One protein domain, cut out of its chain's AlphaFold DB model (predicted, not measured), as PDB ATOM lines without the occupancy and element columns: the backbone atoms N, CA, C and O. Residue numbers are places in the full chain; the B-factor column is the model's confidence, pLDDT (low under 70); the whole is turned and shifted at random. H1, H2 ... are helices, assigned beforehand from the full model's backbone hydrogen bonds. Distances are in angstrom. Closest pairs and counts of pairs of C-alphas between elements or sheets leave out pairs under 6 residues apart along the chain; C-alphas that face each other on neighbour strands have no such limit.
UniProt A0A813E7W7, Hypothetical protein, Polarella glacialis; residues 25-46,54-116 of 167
ATOM      1  N   GLU A  25     122.532 145.430 137.531       95.88
ATOM      2  CA  GLU A  25     123.073 145.361 138.896       95.88
ATOM      3  C   GLU A  25     122.087 145.848 139.965       95.88
ATOM      4  O   GLU A  25     122.016 145.289 141.062       95.88
ATOM      5  N   ARG A  26     121.331 146.915 139.678       96.62
ATOM      6  CA  ARG A  26     120.334 147.436 140.623       96.62
ATOM      7  C   ARG A  26     119.164 146.478 140.729       96.62
ATOM      8  O   ARG A  26     118.724 146.205 141.842       96.62
ATOM      9  N   PHE A  27     118.725 145.924 139.599       96.00
ATOM     10  CA  PHE A  27     117.693 144.897 139.568       96.00
ATOM     11  C   PHE A  27     118.103 143.659 140.379       96.00
ATOM     12  O   PHE A  27     117.319 143.162 141.183       96.00
ATOM     13  N   GLN A  28     119.361 143.223 140.277       96.06
ATOM     14  CA  GLN A  28     119.884 142.114 141.074       96.06
ATOM     15  C   GLN A  28     119.883 142.415 142.582       96.06
ATOM     16  O   GLN A  28     119.445 141.585 143.381       96.06
ATOM     17  N   ARG A  29     120.341 143.605 142.995       96.69
ATOM     18  CA  ARG A  29     120.293 144.017 144.411       96.69
ATOM     19  C   ARG A  29     118.858 144.088 144.926       96.69
ATOM     20  O   ARG A  29     118.598 143.655 146.048       96.69
ATOM     21  N   TRP A  30     117.940 144.598 144.109       96.25
ATOM     22  CA  TRP A  30     116.518 144.612 144.426       96.25
ATOM     23  C   TRP A  30     115.971 143.188 144.599       96.25
ATOM     24  O   TRP A  30     115.351 142.924 145.620       96.25
ATOM     25  N   MET A  31     116.286 142.246 143.701       95.75
ATOM     26  CA  MET A  31     115.867 140.837 143.812       95.75
ATOM     27  C   MET A  31     116.312 140.176 145.126       95.75
ATOM     28  O   MET A  31     115.541 139.431 145.730       95.75
ATOM     29  N   LEU A  32     117.521 140.482 145.609       95.00
ATOM     30  CA  LEU A  32     118.011 139.990 146.904       95.00
ATOM     31  C   LEU A  32     117.189 140.544 148.077       95.00
ATOM     32  O   LEU A  32     116.812 139.804 148.983       95.00
ATOM     33  N   GLN A  33     116.893 141.846 148.071       94.19
ATOM     34  CA  GLN A  33     116.067 142.471 149.112       94.19
ATOM     35  C   GLN A  33     114.624 141.968 149.069       94.19
ATOM     36  O   GLN A  33     114.014 141.702 150.108       94.19
ATOM     37  N   PHE A  34     114.106 141.823 147.855       92.94
ATOM     38  CA  PHE A  34     112.787 141.307 147.559       92.94
ATOM     39  C   PHE A  34     112.621 139.883 148.109       92.94
ATOM     40  O   PHE A  34     111.677 139.623 148.857       92.94
ATOM     41  N   GLU A  35     113.589 138.994 147.864       92.19
ATOM     42  CA  GLU A  35     113.601 137.650 148.445       92.19
ATOM     43  C   GLU A  35     113.558 137.698 149.974       92.19
ATOM     44  O   GLU A  35     112.697 137.066 150.576       92.19
ATOM     45  N   VAL A  36     114.440 138.462 150.624       92.19
ATOM     46  CA  VAL A  36     114.505 138.517 152.096       92.19
ATOM     47  C   VAL A  36     113.158 138.926 152.702       92.19
ATOM     48  O   VAL A  36     112.716 138.343 153.696       92.19
ATOM     49  N   LYS A  37     112.480 139.903 152.095       91.88
ATOM     50  CA  LYS A  37     111.203 140.424 152.593       91.88
ATOM     51  C   LYS A  37     110.043 139.467 152.348       91.88
ATOM     52  O   LYS A  37     109.259 139.234 153.263       91.88
ATOM     53  N   CYS A  38     109.973 138.864 151.167       88.62
ATOM     54  CA  CYS A  38     108.870 137.982 150.791       88.62
ATOM     55  C   CYS A  38     109.038 136.536 151.285       88.62
ATOM     56  O   CYS A  38     108.052 135.844 151.521       88.62
ATOM     57  N   ARG A  39     110.274 136.068 151.491       81.25
ATOM     58  CA  ARG A  39     110.575 134.689 151.901       81.25
ATOM     59  C   ARG A  39     110.499 134.470 153.405       81.25
ATOM     60  O   ARG A  39     110.142 133.369 153.821       81.25
ATOM     61  N   SER A  40     110.832 135.480 154.216       63.72
ATOM     62  CA  SER A  40     110.996 135.323 155.675       63.72
ATOM     63  C   SER A  40     109.778 134.727 156.399       63.72
ATOM     64  O   SER A  40     109.928 134.209 157.502       63.72
ATOM     65  N   GLN A  41     108.596 134.737 155.775       57.94
ATOM     66  CA  GLN A  41     107.370 134.169 156.337       57.94
ATOM     67  C   GLN A  41     106.963 132.811 155.745       57.94
ATOM     68  O   GLN A  41     106.250 132.057 156.401       57.94
ATOM     69  N   ALA A  42     107.454 132.454 154.554       57.94
ATOM     70  CA  ALA A  42     107.109 131.198 153.884       57.94
ATOM     71  C   ALA A  42     107.778 129.974 154.533       57.94
ATOM     72  O   ALA A  42     107.201 128.894 154.588       57.94
ATOM     73  N   SER A  43     108.997 130.131 155.054       55.94
ATOM     74  CA  SER A  43     109.758 129.045 155.686       55.94
ATOM     75  C   SER A  43     109.320 128.730 157.122       55.94
ATOM     76  O   SER A  43     109.664 127.669 157.642       55.94
ATOM     77  N   ILE A  44     108.558 129.622 157.764       58.28
ATOM     78  CA  ILE A  44     108.090 129.445 159.149       58.28
ATOM     79  C   ILE A  44     106.843 128.555 159.202       58.28
ATOM     80  O   ILE A  44     106.627 127.847 160.186       58.28
ATOM     81  N   GLN A  45     106.051 128.515 158.131       55.38
ATOM     82  CA  GLN A  45     104.884 127.651 158.052       55.38
ATOM     83  C   GLN A  45     105.202 126.431 157.183       55.38
ATOM     84  O   GLN A  45     105.169 126.487 155.958       55.38
ATOM     85  N   LYS A  46     105.485 125.286 157.817       56.03
ATOM     86  CA  LYS A  46     105.323 123.977 157.163       56.03
ATOM     87  C   LYS A  46     103.827 123.766 156.921       56.03
ATOM     88  O   LYS A  46     103.160 123.104 157.710       56.03
ATOM     89  N   ALA A  54      96.366 128.548 151.109       61.44
ATOM     90  CA  ALA A  54      97.488 128.876 151.998       61.44
ATOM     91  C   ALA A  54      98.806 129.120 151.229       61.44
ATOM     92  O   ALA A  54      99.812 129.564 151.787       61.44
ATOM     93  N   LYS A  55      98.818 128.872 149.910       75.38
ATOM     94  CA  LYS A  55     100.008 128.988 149.058       75.38
ATOM     95  C   LYS A  55     100.501 130.431 148.889       75.38
ATOM     96  O   LYS A  55     101.648 130.628 148.492       75.38
ATOM     97  N   CYS A  56      99.678 131.434 149.205       85.75
ATOM     98  CA  CYS A  56     100.001 132.852 149.005       85.75
ATOM     99  C   CYS A  56     100.039 133.680 150.295       85.75
ATOM    100  O   CYS A  56     100.106 134.906 150.224       85.75
ATOM    101  N   ASP A  57     100.008 133.049 151.470       85.88
ATOM    102  CA  ASP A  57     100.028 133.769 152.752       85.88
ATOM    103  C   ASP A  57     101.365 134.452 153.052       85.88
ATOM    104  O   ASP A  57     101.428 135.383 153.851       85.88
ATOM    105  N   TRP A  58     102.430 134.061 152.351       86.31
ATOM    106  CA  TRP A  58     103.717 134.752 152.389       86.31
ATOM    107  C   TRP A  58     103.675 136.153 151.749       86.31
ATOM    108  O   TRP A  58     104.582 136.957 151.975       86.31
ATOM    109  N   VAL A  59     102.628 136.477 150.977       90.94
ATOM    110  CA  VAL A  59     102.414 137.816 150.411       90.94
ATOM    111  C   VAL A  59     101.901 138.752 151.504       90.94
ATOM    112  O   VAL A  59     100.707 138.824 151.799       90.94
ATOM    113  N   THR A  60     102.822 139.503 152.099       92.94
ATOM    114  CA  THR A  60     102.529 140.519 153.117       92.94
ATOM    115  C   THR A  60     102.593 141.938 152.568       92.94
ATOM    116  O   THR A  60     103.107 142.174 151.474       92.94
ATOM    117  N   CYS A  61     102.118 142.914 153.351       94.31
ATOM    118  CA  CYS A  61     102.268 144.325 152.992       94.31
ATOM    119  C   CYS A  61     103.739 144.753 152.879       94.31
ATOM    120  O   CYS A  61     104.062 145.508 151.969       94.31
ATOM    121  N   ASP A  62     104.632 144.209 153.711       93.88
ATOM    122  CA  ASP A  62     106.074 144.476 153.618       93.88
ATOM    123  C   ASP A  62     106.664 143.929 152.308       93.88
ATOM    124  O   ASP A  62     107.481 144.584 151.658       93.88
ATOM    125  N   CYS A  63     106.240 142.728 151.900       93.31
ATOM    126  CA  CYS A  63     106.628 142.137 150.620       93.31
ATOM    127  C   CYS A  63     106.132 142.995 149.444       93.31
ATOM    128  O   CYS A  63     106.900 143.311 148.531       93.31
ATOM    129  N   LEU A  64     104.868 143.428 149.494       93.50
ATOM    130  CA  LEU A  64     104.278 144.289 148.475       93.50
ATOM    131  C   LEU A  64     105.009 145.637 148.380       93.50
ATOM    132  O   LEU A  64     105.326 146.071 147.276       93.50
ATOM    133  N   GLU A  65     105.323 146.284 149.504       93.38
ATOM    134  CA  GLU A  65     106.014 147.578 149.515       93.38
ATOM    135  C   GLU A  65     107.378 147.503 148.816       93.38
ATOM    136  O   GLU A  65     107.740 148.413 148.070       93.38
ATOM    137  N   VAL A  66     108.116 146.402 148.994       93.94
ATOM    138  CA  VAL A  66     109.392 146.179 148.293       93.94
ATOM    139  C   VAL A  66     109.179 145.804 146.825       93.94
ATOM    140  O   VAL A  66     109.962 146.225 145.972       93.94
ATOM    141  N   SER A  67     108.106 145.078 146.494       92.12
ATOM    142  CA  SER A  67     107.783 144.743 145.098       92.12
ATOM    143  C   SER A  67     107.521 145.978 144.227       92.12
ATOM    144  O   SER A  67     107.820 145.972 143.036       92.12
ATOM    145  N   LEU A  68     107.023 147.062 144.834       91.31
ATOM    146  CA  LEU A  68     106.737 148.329 144.156       91.31
ATOM    147  C   LEU A  68     107.989 149.199 143.944       91.31
ATOM    148  O   LEU A  68     107.924 150.194 143.226       91.31
ATOM    149  N   GLN A  69     109.128 148.835 144.541       94.88
ATOM    150  CA  GLN A  69     110.398 149.572 144.466       94.88
ATOM    151  C   GLN A  69     111.335 149.027 143.375       94.88
ATOM    152  O   GLN A  69     112.558 149.100 143.505       94.88
ATOM    153  N   VAL A  70     110.774 148.448 142.309       95.31
ATOM    154  CA  VAL A  70     111.557 147.918 141.187       95.31
ATOM    155  C   VAL A  70     112.395 149.055 140.562       95.31
ATOM    156  O   VAL A  70     111.842 150.109 140.244       95.31
ATOM    157  N   PRO A  71     113.722 148.891 140.383       96.12
ATOM    158  CA  PRO A  71     114.599 149.965 139.903       96.12
ATOM    159  C   PRO A  71     114.598 150.118 138.374       96.12
ATOM    160  O   PRO A  71     115.424 150.837 137.827       96.12
ATOM    161  N   VAL A  72     113.704 149.421 137.674       94.75
ATOM    162  CA  VAL A  72     113.592 149.426 136.211       94.75
ATOM    163  C   VAL A  72     112.160 149.744 135.806       94.75
ATOM    164  O   VAL A  72     111.235 149.667 136.612       94.75
ATOM    165  N   GLU A  73     111.947 150.105 134.548       93.50
ATOM    166  CA  GLU A  73     110.586 150.274 134.051       93.50
ATOM    167  C   GLU A  73     109.837 148.930 134.088       93.50
ATOM    168  O   GLU A  73     110.414 147.883 133.792       93.50
ATOM    169  N   LEU A  74     108.539 148.935 134.417       89.44
ATOM    170  CA  LEU A  74     107.741 147.702 134.510       89.44
ATOM    171  C   LEU A  74     107.732 146.895 133.200       89.44
ATOM    172  O   LEU A  74     107.656 145.669 133.235       89.44
ATOM    173  N   SER A  75     107.858 147.571 132.056       90.75
ATOM    174  CA  SER A  75     107.984 146.961 130.727       90.75
ATOM    175  C   SER A  75     109.294 146.183 130.538       90.75
ATOM    176  O   SER A  75     109.329 145.233 129.760       90.75
ATOM    177  N   GLN A  76     110.352 146.547 131.268       93.06
ATOM    178  CA  GLN A  76     111.687 145.944 131.187       93.06
ATOM    179  C   GLN A  76     111.911 144.839 132.225       93.06
ATOM    180  O   GLN A  76     112.845 144.051 132.076       93.06
ATOM    181  N   VAL A  77     111.063 144.747 133.258       92.31
ATOM    182  CA  VAL A  77     111.169 143.719 134.312       92.31
ATOM    183  C   VAL A  77     111.277 142.298 133.738       92.31
ATOM    184  O   VAL A  77     112.180 141.585 134.176       92.31
ATOM    185  N   PRO A  78     110.446 141.863 132.762       92.19
ATOM    186  CA  PRO A  78     110.566 140.519 132.195       92.19
ATOM    187  C   PRO A  78     111.930 140.278 131.543       92.19
ATOM    188  O   PRO A  78     112.554 139.255 131.804       92.19
ATOM    189  N   THR A  79     112.433 141.245 130.772       93.06
ATOM    190  CA  THR A  79     113.738 141.157 130.100       93.06
ATOM    191  C   THR A  79     114.887 141.097 131.107       93.06
ATOM    192  O   THR A  79     115.709 140.189 131.037       93.06
ATOM    193  N   CYS A  80     114.913 141.995 132.098       94.62
ATOM    194  CA  CYS A  80     115.920 141.991 133.167       94.62
ATOM    195  C   CYS A  80     115.918 140.688 133.976       94.62
ATOM    196  O   CYS A  80     116.966 140.166 134.370       94.62
ATOM    197  N   PHE A  81     114.724 140.147 134.222       94.50
ATOM    198  CA  PHE A  81     114.574 138.874 134.899       94.50
ATOM    199  C   PHE A  81     115.127 137.720 134.053       94.50
ATOM    200  O   PHE A  81     115.953 136.954 134.544       94.50
ATOM    201  N   GLU A  82     114.732 137.616 132.783       93.88
ATOM    202  CA  GLU A  82     115.210 136.577 131.863       93.88
ATOM    203  C   GLU A  82     116.731 136.614 131.684       93.88
ATOM    204  O   GLU A  82     117.386 135.576 131.794       93.88
ATOM    205  N   GLU A  83     117.313 137.799 131.499       94.81
ATOM    206  CA  GLU A  83     118.763 137.965 131.379       94.81
ATOM    207  C   GLU A  83     119.501 137.537 132.648       94.81
ATOM    208  O   GLU A  83     120.495 136.814 132.567       94.81
ATOM    209  N   GLY A  84     118.996 137.902 133.831       94.81
ATOM    210  CA  GLY A  84     119.586 137.461 135.096       94.81
ATOM    211  C   GLY A  84     119.451 135.952 135.338       94.81
ATOM    212  O   GLY A  84     120.357 135.342 135.912       94.81
ATOM    213  N   VAL A  85     118.374 135.321 134.853       95.75
ATOM    214  CA  VAL A  85     118.225 133.856 134.869       95.75
ATOM    215  C   VAL A  85     119.252 133.192 133.955       95.75
ATOM    216  O   VAL A  85     119.930 132.264 134.396       95.75
ATOM    217  N   ILE A  86     119.399 133.672 132.717       95.56
ATOM    218  CA  ILE A  86     120.373 133.150 131.743       95.56
ATOM    219  C   ILE A  86     121.805 133.323 132.266       95.56
ATOM    220  O   ILE A  86     122.621 132.411 132.149       95.56
ATOM    221  N   ALA A  87     122.097 134.459 132.899       95.88
ATOM    222  CA  ALA A  87     123.389 134.748 133.513       95.88
ATOM    223  C   ALA A  87     123.657 133.955 134.808       95.88
ATOM    224  O   ALA A  87     124.737 134.080 135.385       95.88
ATOM    225  N   GLY A  88     122.693 133.165 135.298       96.50
ATOM    226  CA  GLY A  88     122.834 132.399 136.539       96.50
ATOM    227  C   GLY A  88     122.932 133.271 137.795       96.50
ATOM    228  O   GLY A  88     123.457 132.824 138.811       96.50
ATOM    229  N   GLN A  89     122.444 134.512 137.739       96.38
ATOM    230  CA  GLN A  89     122.505 135.468 138.849       96.38
ATOM    231  C   GLN A  89     121.406 135.249 139.892       96.38
ATOM    232  O   GLN A  89     121.524 135.758 141.008       96.38
ATOM    233  N   PHE A  90     120.349 134.510 139.534       95.50
ATOM    234  CA  PHE A  90     119.211 134.246 140.413       95.50
ATOM    235  C   PHE A  90     119.158 132.798 140.893       95.50
ATOM    236  O   PHE A  90     119.260 131.857 140.097       95.50
ATOM    237  N   SER A  91     118.943 132.635 142.200       95.00
ATOM    238  CA  SER A  91     118.711 131.333 142.830       95.00
ATOM    239  C   SER A  91     117.385 130.722 142.366       95.00
ATOM    240  O   SER A  91     116.503 131.406 141.845       95.00
ATOM    241  N   GLU A  92     117.219 129.412 142.549       92.19
ATOM    242  CA  GLU A  92     115.959 128.736 142.218       92.19
ATOM    243  C   GLU A  92     114.769 129.329 142.982       92.19
ATOM    244  O   GLU A  92     113.735 129.608 142.376       92.19
ATOM    245  N   ASP A  93     114.966 129.636 144.264       88.19
ATOM    246  CA  ASP A  93     113.960 130.271 145.118       88.19
ATOM    247  C   ASP A  93     113.553 131.654 144.590       88.19
ATOM    248  O   ASP A  93     112.367 131.964 144.478       88.19
ATOM    249  N   GLN A  94     114.533 132.480 144.205       92.00
ATOM    250  CA  GLN A  94     114.282 133.796 143.613       92.00
ATOM    251  C   GLN A  94     113.465 133.680 142.331       92.00
ATOM    252  O   GLN A  94     112.515 134.441 142.128       92.00
ATOM    253  N   ARG A  95     113.800 132.703 141.481       92.56
ATOM    254  CA  ARG A  95     113.063 132.458 140.241       92.56
ATOM    255  C   ARG A  95     111.631 132.023 140.513       92.56
ATOM    256  O   ARG A  95     110.720 132.513 139.851       92.56
ATOM    257  N   GLN A  96     111.435 131.137 141.485       89.44
ATOM    258  CA  GLN A  96     110.117 130.647 141.860       89.44
ATOM    259  C   GLN A  96     109.232 131.792 142.367       89.44
ATOM    260  O   GLN A  96     108.165 132.020 141.795       89.44
ATOM    261  N   ILE A  97     109.692 132.558 143.361       88.25
ATOM    262  CA  ILE A  97     108.920 133.658 143.963       88.25
ATOM    263  C   ILE A  97     108.587 134.732 142.916       88.25
ATOM    264  O   ILE A  97     107.435 135.154 142.810       88.25
ATOM    265  N   ALA A  98     109.564 135.144 142.102       89.12
ATOM    266  CA  ALA A  98     109.326 136.127 141.045       89.12
ATOM    267  C   ALA A  98     108.337 135.611 139.989       89.12
ATOM    268  O   ALA A  98     107.455 136.350 139.552       89.12
ATOM    269  N   SER A  99     108.430 134.333 139.602       87.44
ATOM    270  CA  SER A  99     107.520 133.746 138.613       87.44
ATOM    271  C   SER A  99     106.073 133.665 139.104       87.44
ATOM    272  O   SER A  99     105.156 133.906 138.314       87.44
ATOM    273  N   GLU A 100     105.864 133.397 140.397       87.56
ATOM    274  CA  GLU A 100     104.536 133.404 141.015       87.56
ATOM    275  C   GLU A 100     103.942 134.825 140.985       87.56
ATOM    276  O   GLU A 100     102.749 134.988 140.759       87.56
ATOM    277  N   LEU A 101     104.739 135.887 141.103       82.75
ATOM    278  CA  LEU A 101     104.212 137.258 141.035       82.75
ATOM    279  C   LEU A 101     103.962 137.761 139.610       82.75
ATOM    280  O   LEU A 101     102.947 138.407 139.362       82.75
ATOM    281  N   ILE A 102     104.860 137.460 138.671       79.38
ATOM    282  CA  ILE A 102     104.817 138.018 137.310       79.38
ATOM    283  C   ILE A 102     103.729 137.359 136.450       79.38
ATOM    284  O   ILE A 102     103.096 138.022 135.633       79.38
ATOM    285  N   ARG A 103     103.485 136.051 136.607       77.50
ATOM    286  CA  ARG A 103     102.675 135.267 135.650       77.50
ATOM    287  C   ARG A 103     101.163 135.301 135.887       77.50
ATOM    288  O   ARG A 103     100.460 134.425 135.394       77.50
ATOM    289  N   GLY A 104     100.652 136.270 136.648       77.44
ATOM    290  CA  GLY A 104      99.228 136.307 136.999       77.44
ATOM    291  C   GLY A 104      98.778 135.048 137.750       77.44
ATOM    292  O   GLY A 104      97.663 134.572 137.551       77.44
ATOM    293  N   SER A 105      99.662 134.471 138.574       85.44
ATOM    294  CA  SER A 105      99.290 133.360 139.453       85.44
ATOM    295  C   SER A 105      98.254 133.816 140.489       85.44
ATOM    296  O   SER A 105      98.011 135.014 140.664       85.44
ATOM    297  N   ALA A 106      97.715 132.871 141.263       85.94
ATOM    298  CA  ALA A 106      96.878 133.185 142.421       85.94
ATOM    299  C   ALA A 106      97.557 134.172 143.395       85.94
ATOM    300  O   ALA A 106      96.903 135.070 143.927       85.94
ATOM    301  N   CYS A 107      98.878 134.068 143.584       88.69
ATOM    302  CA  CYS A 107      99.619 134.965 144.470       88.69
ATOM    303  C   CYS A 107      99.831 136.342 143.835       88.69
ATOM    304  O   CYS A 107      99.739 137.354 144.532       88.69
ATOM    305  N   GLY A 108     100.055 136.399 142.520       89.88
ATOM    306  CA  GLY A 108     100.104 137.656 141.770       89.88
ATOM    307  C   GLY A 108      98.775 138.410 141.840       89.88
ATOM    308  O   GLY A 108      98.749 139.604 142.134       89.88
ATOM    309  N   GLU A 109      97.658 137.700 141.678       90.88
ATOM    310  CA  GLU A 109      96.322 138.286 141.783       90.88
ATOM    311  C   GLU A 109      96.015 138.772 143.205       90.88
ATOM    312  O   GLU A 109      95.558 139.901 143.388       90.88
ATOM    313  N   ARG A 110      96.349 137.985 144.236       90.88
ATOM    314  CA  ARG A 110      96.232 138.421 145.637       90.88
ATOM    315  C   ARG A 110      97.057 139.678 145.909       90.88
ATOM    316  O   ARG A 110      96.549 140.617 146.515       90.88
ATOM    317  N   THR A 111      98.294 139.722 145.418       92.06
ATOM    318  CA  THR A 111      99.178 140.894 145.521       92.06
ATOM    319  C   THR A 111      98.532 142.126 144.880       92.06
ATOM    320  O   THR A 111      98.476 143.191 145.496       92.06
ATOM    321  N   ARG A 112      97.956 141.968 143.680       92.38
ATOM    322  CA  ARG A 112      97.229 143.024 142.958       92.38
ATOM    323  C   ARG A 112      96.033 143.548 143.755       92.38
ATOM    324  O   ARG A 112      95.863 144.760 143.873       92.38
ATOM    325  N   VAL A 113      95.226 142.653 144.327       93.88
ATOM    326  CA  VAL A 113      94.061 143.008 145.154       93.88
ATOM    327  C   VAL A 113      94.485 143.673 146.466       93.88
ATOM    328  O   VAL A 113      93.858 144.633 146.900       93.88
ATOM    329  N   MET A 114      95.561 143.221 147.108       94.25
ATOM    330  CA  MET A 114      96.048 143.824 148.356       94.25
ATOM    331  C   MET A 114      96.628 145.229 148.147       94.25
ATOM    332  O   MET A 114      96.500 146.069 149.042       94.25
ATOM    333  N   GLY A 115      97.239 145.476 146.983       94.44
ATOM    334  CA  GLY A 115      97.864 146.748 146.616       94.44
ATOM    335  C   GLY A 115      96.976 147.750 145.882       94.44
ATOM    336  O   GLY A 115      97.428 148.859 145.600       94.44
ATOM    337  N   MET A 116      95.728 147.399 145.560       94.94
ATOM    338  CA  MET A 116      94.799 148.344 144.936       94.94
ATOM    339  C   MET A 116      94.500 149.533 145.872       94.94
ATOM    340  O   MET A 116      94.641 149.403 147.090       94.94
TER     341      MET A 116
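AT A GLANCE: This is residues 25 to 46 and 54 to 116 of the 167 residues of the protein "Hypothetical protein" of Polarella glacialis (UniProt A0A813E7W7). Two layers of helices cross: H1, with the short H2 side by side with its second half, makes one layer, and H4 crosses H1 at about a right angle in the other. In that second layer H3 stands beside H4 near the first turns of H1, and H5 meets H4 at a corner and reaches across to H2. The printed part has 85 residues with five named helices, H1 to H5 in order along the chain, and no named strand; the class is all helix. It is compact, with a radius of gyration of the C-alphas of 12.3 A, and the C-alphas span 32 by 28 by 19 A.

HOW THE PARTS SIT: H1, residues 25 to 39, touches H2, residues 61 to 67, with its residues 33 to 38 alone. The closest C-alphas are those of Cys 38 and Cys 63, 4.7 A apart, and the two helices run opposite ways at a shallow tilt of 19 degrees. H1 is close to but not clearly touching H3, residues 77 to 86: the closest C-alphas, those of Phe 27 and Cys 80, are 7.2 A apart, and the lines are about perpendicular at 87 degrees. H1 touches H4, residues 92 to 102, with its residues 31 to 35 alone, about perpendicular at 89 degrees; the C-alphas of Glu 35 and Gln 94 come closest, at 6.2 A. H3 and H4 run opposite ways at a shallow tilt of 21 degrees, close but not clearly touching, with the closest C-alphas, those of Val 85 and Arg 95, 7.6 A apart. H4 and H5, residues 106 to 115, touch only at the corner by their link, where the C-alphas of Leu 101 and Gly 108 are the closest, 4.2 A apart. H5 and H2 only just touch, with 3 pairs of C-alphas within 8 A, and their lines are about perpendicular at 78 degrees; the closest C-alphas are those of Leu 64 and Thr 111, 6.8 A apart. H1 and H5 are apart. The helix packing is mostly crossed, but only just: of 3 touching pairs with a tilt, leaving out the corner, 1 is at a shallow tilt. In H1, H2, H3, H4 and H5 every O i to N i+4 pair is within hydrogen-bond range.

IN THESE COORDINATES: H1, the longest helix, begins at C-alpha 25 at (123.073, 145.361, 138.896) and is 21.0 A from first to last C-alpha. H2 is 9.6 A long and H3 14.2 A. H4 is 15.3 A long and begins at C-alpha 92 at (115.959, 128.736, 142.218). H5, 14.2 A long, ends at C-alpha 115 at (97.864, 146.748, 146.616).

THE WHOLE: The two C-alphas farthest apart, those of Lys 46 and Glu 73, are 35.4 A apart. Residues 47 to 53 are not printed, and C-alphas 46 and 54 are 10.6 A apart across this cut, which lies in the link from H1 to H2. The links H3 to H4 and H4 to H5 are tight, and H2 to H3 is short. The mean pLDDT of the printed part is 88.4; residues 40 to 46 and residue 54 are under 70.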